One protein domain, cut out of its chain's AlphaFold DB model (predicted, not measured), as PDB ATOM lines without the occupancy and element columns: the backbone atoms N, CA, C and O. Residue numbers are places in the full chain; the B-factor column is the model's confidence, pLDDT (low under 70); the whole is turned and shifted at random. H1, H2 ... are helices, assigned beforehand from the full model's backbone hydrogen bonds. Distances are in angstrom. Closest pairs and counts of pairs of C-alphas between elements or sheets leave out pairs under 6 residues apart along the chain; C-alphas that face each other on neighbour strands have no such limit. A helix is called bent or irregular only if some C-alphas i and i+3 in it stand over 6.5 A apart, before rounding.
ATOM      1  N   GLU A1144      51.285  13.269  -0.758       88.56
ATOM      2  CA  GLU A1144      50.071  14.069  -0.941       88.56
ATOM      3  C   GLU A1144      50.000  14.799  -2.287       88.56
ATOM      4  O   GLU A1144      48.926  14.812  -2.896       88.56
ATOM      5  N   SER A1145      51.107  15.351  -2.794       89.19
ATOM      6  CA  SER A1145      51.157  16.019  -4.107       89.19
ATOM      7  C   SER A1145      50.782  15.080  -5.263       89.19
ATOM      8  O   SER A1145      49.993  15.442  -6.145       89.19
ATOM      9  N   LEU A1146      51.266  13.834  -5.226       84.94
ATOM     10  CA  LEU A1146      50.981  12.810  -6.235       84.94
ATOM     11  C   LEU A1146      49.520  12.345  -6.171       84.94
ATOM     12  O   LEU A1146      48.866  12.205  -7.203       84.94
ATOM     13  N   VAL A1147      48.971  12.149  -4.967       88.31
ATOM     14  CA  VAL A1147      47.563  11.746  -4.797       88.31
ATOM     15  C   VAL A1147      46.605  12.891  -5.148       88.31
ATOM     16  O   VAL A1147      45.536  12.635  -5.703       88.31
ATOM     17  N   ALA A1148      46.987  14.151  -4.907       90.06
ATOM     18  CA  ALA A1148      46.256  15.322  -5.388       90.06
ATOM     19  C   ALA A1148      46.269  15.418  -6.923       90.06
ATOM     20  O   ALA A1148      45.217  15.626  -7.530       90.06
ATOM     21  N   SER A1149      47.421  15.177  -7.557       88.00
ATOM     22  CA  SER A1149      47.543  15.121  -9.021       88.00
ATOM     23  C   SER A1149      46.660  14.009  -9.606       88.00
ATOM     24  O   SER A1149      45.851  14.256 -10.501       88.00
ATOM     25  N   ALA A1150      46.706  12.802  -9.035       85.81
ATOM     26  CA  ALA A1150      45.839  11.692  -9.434       85.81
ATOM     27  C   ALA A1150      44.340  12.000  -9.237       85.81
ATOM     28  O   ALA A1150      43.513  11.582 -10.051       85.81
ATOM     29  N   LEU A1151      43.971  12.758  -8.193       88.00
ATOM     30  CA  LEU A1151      42.595  13.220  -7.989       88.00
ATOM     31  C   LEU A1151      42.172  14.165  -9.120       88.00
ATOM     32  O   LEU A1151      41.097  13.977  -9.679       88.00
ATOM     33  N   ILE A1152      43.021  15.122  -9.507       87.62
ATOM     34  CA  ILE A1152      42.749  16.062 -10.607       87.62
ATOM     35  C   ILE A1152      42.604  15.324 -11.944       87.62
ATOM     36  O   ILE A1152      41.636  15.577 -12.660       87.62
ATOM     37  N   VAL A1153      43.486  14.364 -12.261       85.94
ATOM     38  CA  VAL A1153      43.316  13.484 -13.437       85.94
ATOM     39  C   VAL A1153      41.950  12.801 -13.384       85.94
ATOM     40  O   VAL A1153      41.185  12.860 -14.346       85.94
ATOM     41  N   ARG A1154      41.585  12.220 -12.236       82.44
ATOM     42  CA  ARG A1154      40.312  11.511 -12.085       82.44
ATOM     43  C   ARG A1154      39.100  12.443 -12.244       82.44
ATOM     44  O   ARG A1154      38.138  12.062 -12.910       82.44
ATOM     45  N   CYS A1155      39.189  13.680 -11.751       81.88
ATOM     46  CA  CYS A1155      38.208  14.750 -11.967       81.88
ATOM     47  C   CYS A1155      38.064  15.166 -13.443       81.88
ATOM     48  O   CYS A1155      36.980  15.591 -13.829       81.88
ATOM     49  N   LYS A1156      39.092  15.011 -14.287       80.88
ATOM     50  CA  LYS A1156      38.962  15.208 -15.744       80.88
ATOM     51  C   LYS A1156      38.278  14.029 -16.446       80.88
ATOM     52  O   LYS A1156      37.597  14.231 -17.441       80.88
ATOM     53  N   THR A1157      38.468  12.806 -15.942       74.31
ATOM     54  CA  THR A1157      38.082  11.567 -16.656       74.31
ATOM     55  C   THR A1157      36.686  11.003 -16.370       74.31
ATOM     56  O   THR A1157      36.214  10.198 -17.169       74.31
ATOM     57  N   LEU A1158      36.028  11.337 -15.250       70.25
ATOM     58  CA  LEU A1158      34.705  10.758 -14.944       70.25
ATOM     59  C   LEU A1158      33.573  11.512 -15.681       70.25
ATOM     60  O   LEU A1158      33.607  12.744 -15.768       70.25
ATOM     61  N   PRO A1159      32.544  10.804 -16.186       61.22
ATOM     62  CA  PRO A1159      31.411  11.427 -16.867       61.22
ATOM     63  C   PRO A1159      30.538  12.239 -15.894       61.22
ATOM     64  O   PRO A1159      30.245  11.795 -14.787       61.22
ATOM     65  N   GLY A1160      30.088  13.425 -16.326       62.84
ATOM     66  CA  GLY A1160      29.235  14.331 -15.533       62.84
ATOM     67  C   GLY A1160      29.973  15.430 -14.747       62.84
ATOM     68  O   GLY A1160      29.340  16.212 -14.039       62.84
ATOM     69  N   ASN A1161      31.296  15.538 -14.897       63.50
ATOM     70  CA  ASN A1161      32.164  16.336 -14.022       63.50
ATOM     71  C   ASN A1161      32.253  17.855 -14.280       63.50
ATOM     72  O   ASN A1161      33.011  18.518 -13.572       63.50
ATOM     73  N   GLY A1162      31.505  18.441 -15.224       64.75
ATOM     74  CA  GLY A1162      31.625  19.876 -15.564       64.75
ATOM     75  C   GLY A1162      31.586  20.799 -14.333       64.75
ATOM     76  O   GLY A1162      32.530  21.542 -14.075       64.75
ATOM     77  N   LYS A1163      30.588  20.598 -13.462       69.38
ATOM     78  CA  LYS A1163      30.405  21.347 -12.201       69.38
ATOM     79  C   LYS A1163      31.508  21.149 -11.154       69.38
ATOM     80  O   LYS A1163      31.598  21.920 -10.201       69.38
ATOM     81  N   LEU A1164      32.312  20.092 -11.271       74.06
ATOM     82  CA  LEU A1164      33.451  19.831 -10.386       74.06
ATOM     83  C   LEU A1164      34.709  20.553 -10.886       74.06
ATOM     84  O   LEU A1164      35.450  21.115 -10.081       74.06
ATOM     85  N   LEU A1165      34.917  20.579 -12.205       78.44
ATOM     86  CA  LEU A1165      35.993  21.339 -12.844       78.44
ATOM     87  C   LEU A1165      35.766  22.850 -12.688       78.44
ATOM     88  O   LEU A1165      36.680  23.551 -12.262       78.44
ATOM     89  N   GLU A1166      34.530  23.322 -12.888       80.00
ATOM     90  CA  GLU A1166      34.107  24.699 -12.579       80.00
ATOM     91  C   GLU A1166      34.473  25.082 -11.135       80.00
ATOM     92  O   GLU A1166      35.146  26.083 -10.910       80.00
ATOM     93  N   ARG A1167      34.140  24.246 -10.141       81.94
ATOM     94  CA  ARG A1167      34.463  24.515  -8.725       81.94
ATOM     95  C   ARG A1167      35.956  24.512  -8.410       81.94
ATOM     96  O   ARG A1167      36.391  25.276  -7.548       81.94
ATOM     97  N   LEU A1168      36.748  23.667  -9.074       85.00
ATOM     98  CA  LEU A1168      38.210  23.701  -8.963       85.00
ATOM     99  C   LEU A1168      38.759  25.037  -9.488       85.00
ATOM    100  O   LEU A1168      39.568  25.673  -8.809       85.00
ATOM    101  N   GLN A1169      38.259  25.494 -10.637       86.56
ATOM    102  CA  GLN A1169      38.631  26.770 -11.249       86.56
ATOM    103  C   GLN A1169      38.184  27.973 -10.405       86.56
ATOM    104  O   GLN A1169      38.982  28.868 -10.119       86.56
ATOM    105  N   GLU A1170      36.937  27.978  -9.931       85.44
ATOM    106  CA  GLU A1170      36.385  29.006  -9.047       85.44
ATOM    107  C   GLU A1170      37.175  29.134  -7.743       85.44
ATOM    108  O   GLU A1170      37.411  30.257  -7.285       85.44
ATOM    109  N   ARG A1171      37.581  28.004  -7.146       86.31
ATOM    110  CA  ARG A1171      38.257  27.964  -5.844       86.31
ATOM    111  C   ARG A1171      39.735  28.323  -5.925       86.31
ATOM    112  O   ARG A1171      40.206  29.073  -5.075       86.31
ATOM    113  N   TYR A1172      40.461  27.783  -6.904       88.50
ATOM    114  CA  TYR A1172      41.919  27.926  -6.990       88.50
ATOM    115  C   TYR A1172      42.386  28.982  -8.000       88.50
ATOM    116  O   TYR A1172      43.563  29.334  -8.007       88.50
ATOM    117  N   LYS A1173      41.479  29.524  -8.829       85.25
ATOM    118  CA  LYS A1173      41.789  30.501  -9.892       85.25
ATOM    119  C   LYS A1173      42.905  30.005 -10.828       85.25
ATOM    120  O   LYS A1173      43.796  30.756 -11.225       85.25
ATOM    121  N   ILE A1174      42.868  28.711 -11.131       85.50
ATOM    122  CA  ILE A1174      43.709  27.999 -12.098       85.50
ATOM    123  C   ILE A1174      42.728  27.213 -12.963       85.50
ATOM    124  O   ILE A1174      41.832  26.574 -12.414       85.50
ATOM    125  N   ASP A1175      42.853  27.285 -14.285       82.56
ATOM    126  CA  ASP A1175      42.037  26.458 -15.173       82.56
ATOM    127  C   ASP A1175      42.497  24.992 -15.076       82.56
ATOM    128  O   ASP A1175      43.645  24.703 -15.419       82.56
ATOM    129  N   PRO A1176      41.651  24.053 -14.612       77.75
ATOM    130  CA  PRO A1176      42.024  22.651 -14.570       77.75
ATOM    131  C   PRO A1176      42.154  22.036 -15.964       77.75
ATOM    132  O   PRO A1176      42.851  21.035 -16.081       77.75
ATOM    133  N   LEU A1177      41.505  22.560 -17.009       77.31
ATOM    134  CA  LEU A1177      41.556  21.969 -18.351       77.31
ATOM    135  C   LEU A1177      42.843  22.342 -19.100       77.31
ATOM    136  O   LEU A1177      43.473  21.447 -19.663       77.31
ATOM    137  N   GLY A1178      43.269  23.607 -19.040       75.25
ATOM    138  CA  GLY A1178      44.431  24.147 -19.756       75.25
ATOM    139  C   GLY A1178      45.828  23.748 -19.254       75.25
ATOM    140  O   GLY A1178      46.811  24.189 -19.843       75.25
ATOM    141  N   CYS A1179      45.963  22.933 -18.201       80.31
ATOM    142  CA  CYS A1179      47.264  22.491 -17.674       80.31
ATOM    143  C   CYS A1179      47.290  20.991 -17.324       80.31
ATOM    144  O   CYS A1179      46.237  20.353 -17.186       80.31
ATOM    145  N   THR A1180      48.476  20.389 -17.146       84.75
ATOM    146  CA  THR A1180      48.547  19.015 -16.615       84.75
ATOM    147  C   THR A1180      48.129  18.979 -15.139       84.75
ATOM    148  O   THR A1180      47.968  20.010 -14.484       84.75
ATOM    149  N   ALA A1181      47.893  17.782 -14.594       83.94
ATOM    150  CA  ALA A1181      47.523  17.652 -13.186       83.94
ATOM    151  C   ALA A1181      48.675  18.022 -12.234       83.94
ATOM    152  O   ALA A1181      48.416  18.580 -11.171       83.94
ATOM    153  N   GLU A1182      49.922  17.759 -12.634       86.25
ATOM    154  CA  GLU A1182      51.111  18.161 -11.878       86.25
ATOM    155  C   GLU A1182      51.316  19.681 -11.957       86.25
ATOM    156  O   GLU A1182      51.526  20.313 -10.924       86.25
ATOM    157  N   ASP A1183      51.127  20.287 -13.137       87.50
ATOM    158  CA  ASP A1183      51.164  21.750 -13.305       87.50
ATOM    159  C   ASP A1183      50.072  22.459 -12.496       87.50
ATOM    160  O   ASP A1183      50.281  23.567 -12.013       87.50
ATOM    161  N   PHE A1184      48.907  21.832 -12.307       88.44
ATOM    162  CA  PHE A1184      47.846  22.388 -11.465       88.44
ATOM    163  C   PHE A1184      48.259  22.420  -9.986       88.44
ATOM    164  O   PHE A1184      48.017  23.411  -9.294       88.44
ATOM    165  N   VAL A1185      48.896  21.350  -9.490       90.62
ATOM    166  CA  VAL A1185      49.426  21.300  -8.116       90.62
ATOM    167  C   VAL A1185      50.595  22.276  -7.959       90.62
ATOM    168  O   VAL A1185      50.628  23.011  -6.974       90.62
ATOM    169  N   GLN A1186      51.498  22.352  -8.942       89.94
ATOM    170  CA  GLN A1186      52.604  23.313  -8.970       89.94
ATOM    171  C   GLN A1186      52.099  24.762  -8.991       89.94
ATOM    172  O   GLN A1186      52.479  25.556  -8.139       89.94
ATOM    173  N   GLY A1187      51.173  25.104  -9.888       87.44
ATOM    174  CA  GLY A1187      50.606  26.449  -9.984       87.44
ATOM    175  C   GLY A1187      49.830  26.870  -8.732       87.44
ATOM    176  O   GLY A1187      49.733  28.063  -8.440       87.44
ATOM    177  N   LEU A1188      49.298  25.917  -7.957       90.25
ATOM    178  CA  LEU A1188      48.737  26.191  -6.632       90.25
ATOM    179  C   LEU A1188      49.837  26.389  -5.576       90.25
ATOM    180  O   LEU A1188      49.704  27.263  -4.717       90.25
ATOM    181  N   ALA A1189      50.911  25.600  -5.647       92.56
ATOM    182  CA  ALA A1189      52.078  25.715  -4.781       92.56
ATOM    183  C   ALA A1189      52.772  27.075  -4.932       92.56
ATOM    184  O   ALA A1189      53.032  27.739  -3.931       92.56
ATOM    185  N   ASP A1190      52.985  27.542  -6.161       89.19
ATOM    186  CA  ASP A1190      53.597  28.846  -6.437       89.19
ATOM    187  C   ASP A1190      52.718  30.010  -5.961       89.19
ATOM    188  O   ASP A1190      53.222  30.985  -5.407       89.19
ATOM    189  N   LYS A1191      51.390  29.900  -6.110       85.38
ATOM    190  CA  LYS A1191      50.448  30.958  -5.705       85.38
ATOM    191  C   LYS A1191      50.241  31.083  -4.194       85.38
ATOM    192  O   LYS A1191      49.975  32.190  -3.733       85.38
ATOM    193  N   LEU A1192      50.257  29.978  -3.441       83.62
ATOM    194  CA  LEU A1192      49.813  29.961  -2.033       83.62
ATOM    195  C   LEU A1192      50.806  29.342  -1.039       83.62
ATOM    196  O   LEU A1192      50.604  29.490   0.166       83.62
ATOM    197  N   PHE A1193      51.839  28.641  -1.508       89.75
ATOM    198  CA  PHE A1193      52.729  27.831  -0.667       89.75
ATOM    199  C   PHE A1193      54.220  27.992  -1.022       89.75
ATOM    200  O   PHE A1193      55.021  27.126  -0.689       89.75
ATOM    201  N   PHE A1194      54.608  29.093  -1.678       86.69
ATOM    202  CA  PHE A1194      56.003  29.408  -2.032       86.69
ATOM    203  C   PHE A1194      56.725  28.285  -2.815       86.69
ATOM    204  O   PHE A1194      57.915  28.047  -2.620       86.69
ATOM    205  N   GLY A1195      55.992  27.571  -3.676       83.50
ATOM    206  CA  GLY A1195      56.504  26.447  -4.472       83.50
ATOM    207  C   GLY A1195      56.437  25.073  -3.787       83.50
ATOM    208  O   GLY A1195      56.793  24.067  -4.403       83.50
ATOM    209  N   ASP A1196      55.935  24.977  -2.549       87.25
ATOM    210  CA  ASP A1196      55.753  23.701  -1.843       87.25
ATOM    211  C   ASP A1196      54.555  22.891  -2.387       87.25
ATOM    212  O   ASP A1196      53.382  23.120  -2.054       87.25
ATOM    213  N   ARG A1197      54.881  21.901  -3.228       89.25
ATOM    214  CA  ARG A1197      53.938  20.953  -3.846       89.25
ATOM    215  C   ARG A1197      53.177  20.100  -2.831       89.25
ATOM    216  O   ARG A1197      52.028  19.743  -3.099       89.25
ATOM    217  N   GLU A1198      53.780  19.755  -1.694       90.50
ATOM    218  CA  GLU A1198      53.146  18.867  -0.715       90.50
ATOM    219  C   GLU A1198      52.083  19.611   0.080       90.50
ATOM    220  O   GLU A1198      50.954  19.134   0.189       90.50
ATOM    221  N   ASN A1199      52.370  20.832   0.539       89.44
ATOM    222  CA  ASN A1199      51.354  21.662   1.190       89.44
ATOM    223  C   ASN A1199      50.194  22.025   0.238       89.44
ATOM    224  O   ASN A1199      49.027  22.019   0.655       89.44
ATOM    225  N   ALA A1200      50.472  22.231  -1.056       91.06
ATOM    226  CA  ALA A1200      49.436  22.357  -2.084       91.06
ATOM    227  C   ALA A1200      48.596  21.071  -2.238       91.06
ATOM    228  O   ALA A1200      47.361  21.131  -2.240       91.06
ATOM    229  N   GLY A1201      49.241  19.899  -2.287       91.75
ATOM    230  CA  GLY A1201      48.578  18.593  -2.338       91.75
ATOM    231  C   GLY A1201      47.689  18.324  -1.119       91.75
ATOM    232  O   GLY A1201      46.500  18.016  -1.262       91.75
ATOM    233  N   VAL A1202      48.215  18.550   0.090       92.19
ATOM    234  CA  VAL A1202      47.475  18.493   1.362       92.19
ATOM    235  C   VAL A1202      46.247  19.402   1.310       92.19
ATOM    236  O   VAL A1202      45.163  18.993   1.741       92.19
ATOM    237  N   ARG A1203      46.369  20.620   0.762       93.19
ATOM    238  CA  ARG A1203      45.243  21.556   0.649       93.19
ATOM    239  C   ARG A1203      44.143  21.036  -0.277       93.19
ATOM    240  O   ARG A1203      42.979  21.055   0.128       93.19
ATOM    241  N   ILE A1204      44.497  20.550  -1.467       91.31
ATOM    242  CA  ILE A1204      43.549  19.990  -2.444       91.31
ATOM    243  C   ILE A1204      42.810  18.787  -1.845       91.31
ATOM    244  O   ILE A1204      41.576  18.735  -1.849       91.31
ATOM    245  N   LEU A1205      43.548  17.850  -1.242       91.19
ATOM    246  CA  LEU A1205      42.965  16.663  -0.613       91.19
ATOM    247  C   LEU A1205      42.079  17.026   0.586       91.19
ATOM    248  O   LEU A1205      41.008  16.443   0.754       91.19
ATOM    249  N   LYS A1206      42.465  18.008   1.407       91.25
ATOM    250  CA  LYS A1206      41.653  18.499   2.534       91.25
ATOM    251  C   LYS A1206      40.355  19.160   2.064       91.25
ATOM    252  O   LYS A1206      39.310  18.926   2.670       91.25
ATOM    253  N   ASP A1207      40.401  19.948   0.994       89.50
ATOM    254  CA  ASP A1207      39.216  20.585   0.414       89.50
ATOM    255  C   ASP A1207      38.253  19.549  -0.200       89.50
ATOM    256  O   ASP A1207      37.043  19.646   0.018       89.50
ATOM    257  N   PHE A1208      38.765  18.495  -0.851       88.81
ATOM    258  CA  PHE A1208      37.960  17.335  -1.261       88.81
ATOM    259  C   PHE A1208      37.324  16.614  -0.061       88.81
ATOM    260  O   PHE A1208      36.105  16.462   0.010       88.81
ATOM    261  N   ARG A1209      38.136  16.197   0.921       88.56
ATOM    262  CA  ARG A1209      37.704  15.391   2.084       88.56
ATOM    263  C   ARG A1209      36.679  16.106   2.978       88.56
ATOM    264  O   ARG A1209      35.919  15.436   3.678       88.56
ATOM    265  N   ASN A1210      36.647  17.439   2.950       85.75
ATOM    266  CA  ASN A1210      35.678  18.265   3.675       85.75
ATOM    267  C   ASN A1210      34.441  18.657   2.843       85.75
ATOM    268  O   ASN A1210      33.573  19.351   3.368       85.75
ATOM    269  N   GLY A1211      34.349  18.243   1.575       83.19
ATOM    270  CA  GLY A1211      33.233  18.584   0.687       83.19
ATOM    271  C   GLY A1211      33.266  20.017   0.141       83.19
ATOM    272  O   GLY A1211      32.280  20.465  -0.434       83.19
TER     273      GLY A1211
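This is residues 1144 to 1211 of the 1257 residues of the protein "G domain-containing protein" of Chlamydomonas eustigma (UniProt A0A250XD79). Four short helices are clustered round a common middle, with no two of them packed side by side. H1, H3 and H4 pack on one another at wide angles: H1 and H4 form an open V from the first part of H1, and H3 starts beside H1 and reaches its corner with H4. H2 folds back from the far end of H1 as the other arm of a second V, more loosely joined to the rest, and the turn at residues 1157 to 1163 sticks out. The printed part has 68 residues with four named helices, in the order H1, H2, H3, H4 along the chain, and no named strand, and its class is all helix. It is compact, with a radius of gyration of the C-alphas of 10.8 A and spans of 33 by 23 by 18 A.

H1, the longest helix by residues, has 14 residues, 1144 to 1157, and measures 19.9 A from first to last C-alpha. It begins at C-alpha 1144, at (50.071, 14.069, -0.941), and ends at C-alpha 1157, at (38.082, 11.567, -16.656). H4, residues 1197 to 1209, is 18.2 A long and ends at C-alpha 1209, at (37.704, 15.391, 2.084). H3, residues 1181 to 1192, is 16.8 A long. H2, residues 1162 to 1172, is 15.6 A long. No helix is bent or irregular.

H1 is the hub, the helix that touches most others, namely H2, H3 and H4. H1 and H4 touch, with residues 1144 to 1149 of H1 alone. Their closest C-alphas, those of Ser 1145 and Gly 1201, are 4.1 A apart. The two run the same way at a steep tilt of 55 degrees. H1 and H3 touch, with residues 1181 to 1185 of H3 alone, and their closest C-alphas are those of Ser 1149 and Ala 1181, 4.9 A apart. They run opposite ways at a steep tilt of 56 degrees. H3 and H4 touch, with residues 1197 to 1201 of H4 alone, and stand about perpendicular, at 79 degrees. Their closest C-alphas, those of Ala 1189 and Ala 1200, are 5.1 A apart. The helix packing is mostly crossed, meaning that none of these three pairs is at a shallow tilt. H1 and H2 touch only at the corner by their link, and only just, with 3 pairs of C-alphas within 8 A; residues 1155 to 1156 of H1 alone take part. The closest C-alphas there, those of Cys 1155 and Leu 1165, are 7.0 A apart. These two helices run opposite ways at a tilt of 36 degrees, only just steep. H2 and H3 are close but not clearly touching, with the C-alphas of Tyr 1172 and Leu 1188 the closest, at 7.0 A. They run the same way at a shallow tilt of 31 degrees. H2 and H4 are near each other, with 5 pairs of C-alphas within 10 A. In H1, H2, H3 and H4 every O i to N i+4 pair is within hydrogen-bond range.

The two C-alphas farthest apart, those of Pro 1159 and Phe 1194, are 33.9 A from each other. The first and last printed C-alphas, those of Glu 1144 and Gly 1211, are 17.5 A apart. The printed part has no cut and no long link. The links from H1 to H2 and from H3 to H4 are tight, with 4 residues each, and the link from H2 to H3 is short, with 8 residues. Residues 1157 to 1163 stand free; of these, 1157 belongs to H1 and 1162 to 1163 to H2. The mean pLDDT of the printed part is 84.3, and the model's confidence is low, under 70, at residues 1159 to 1163.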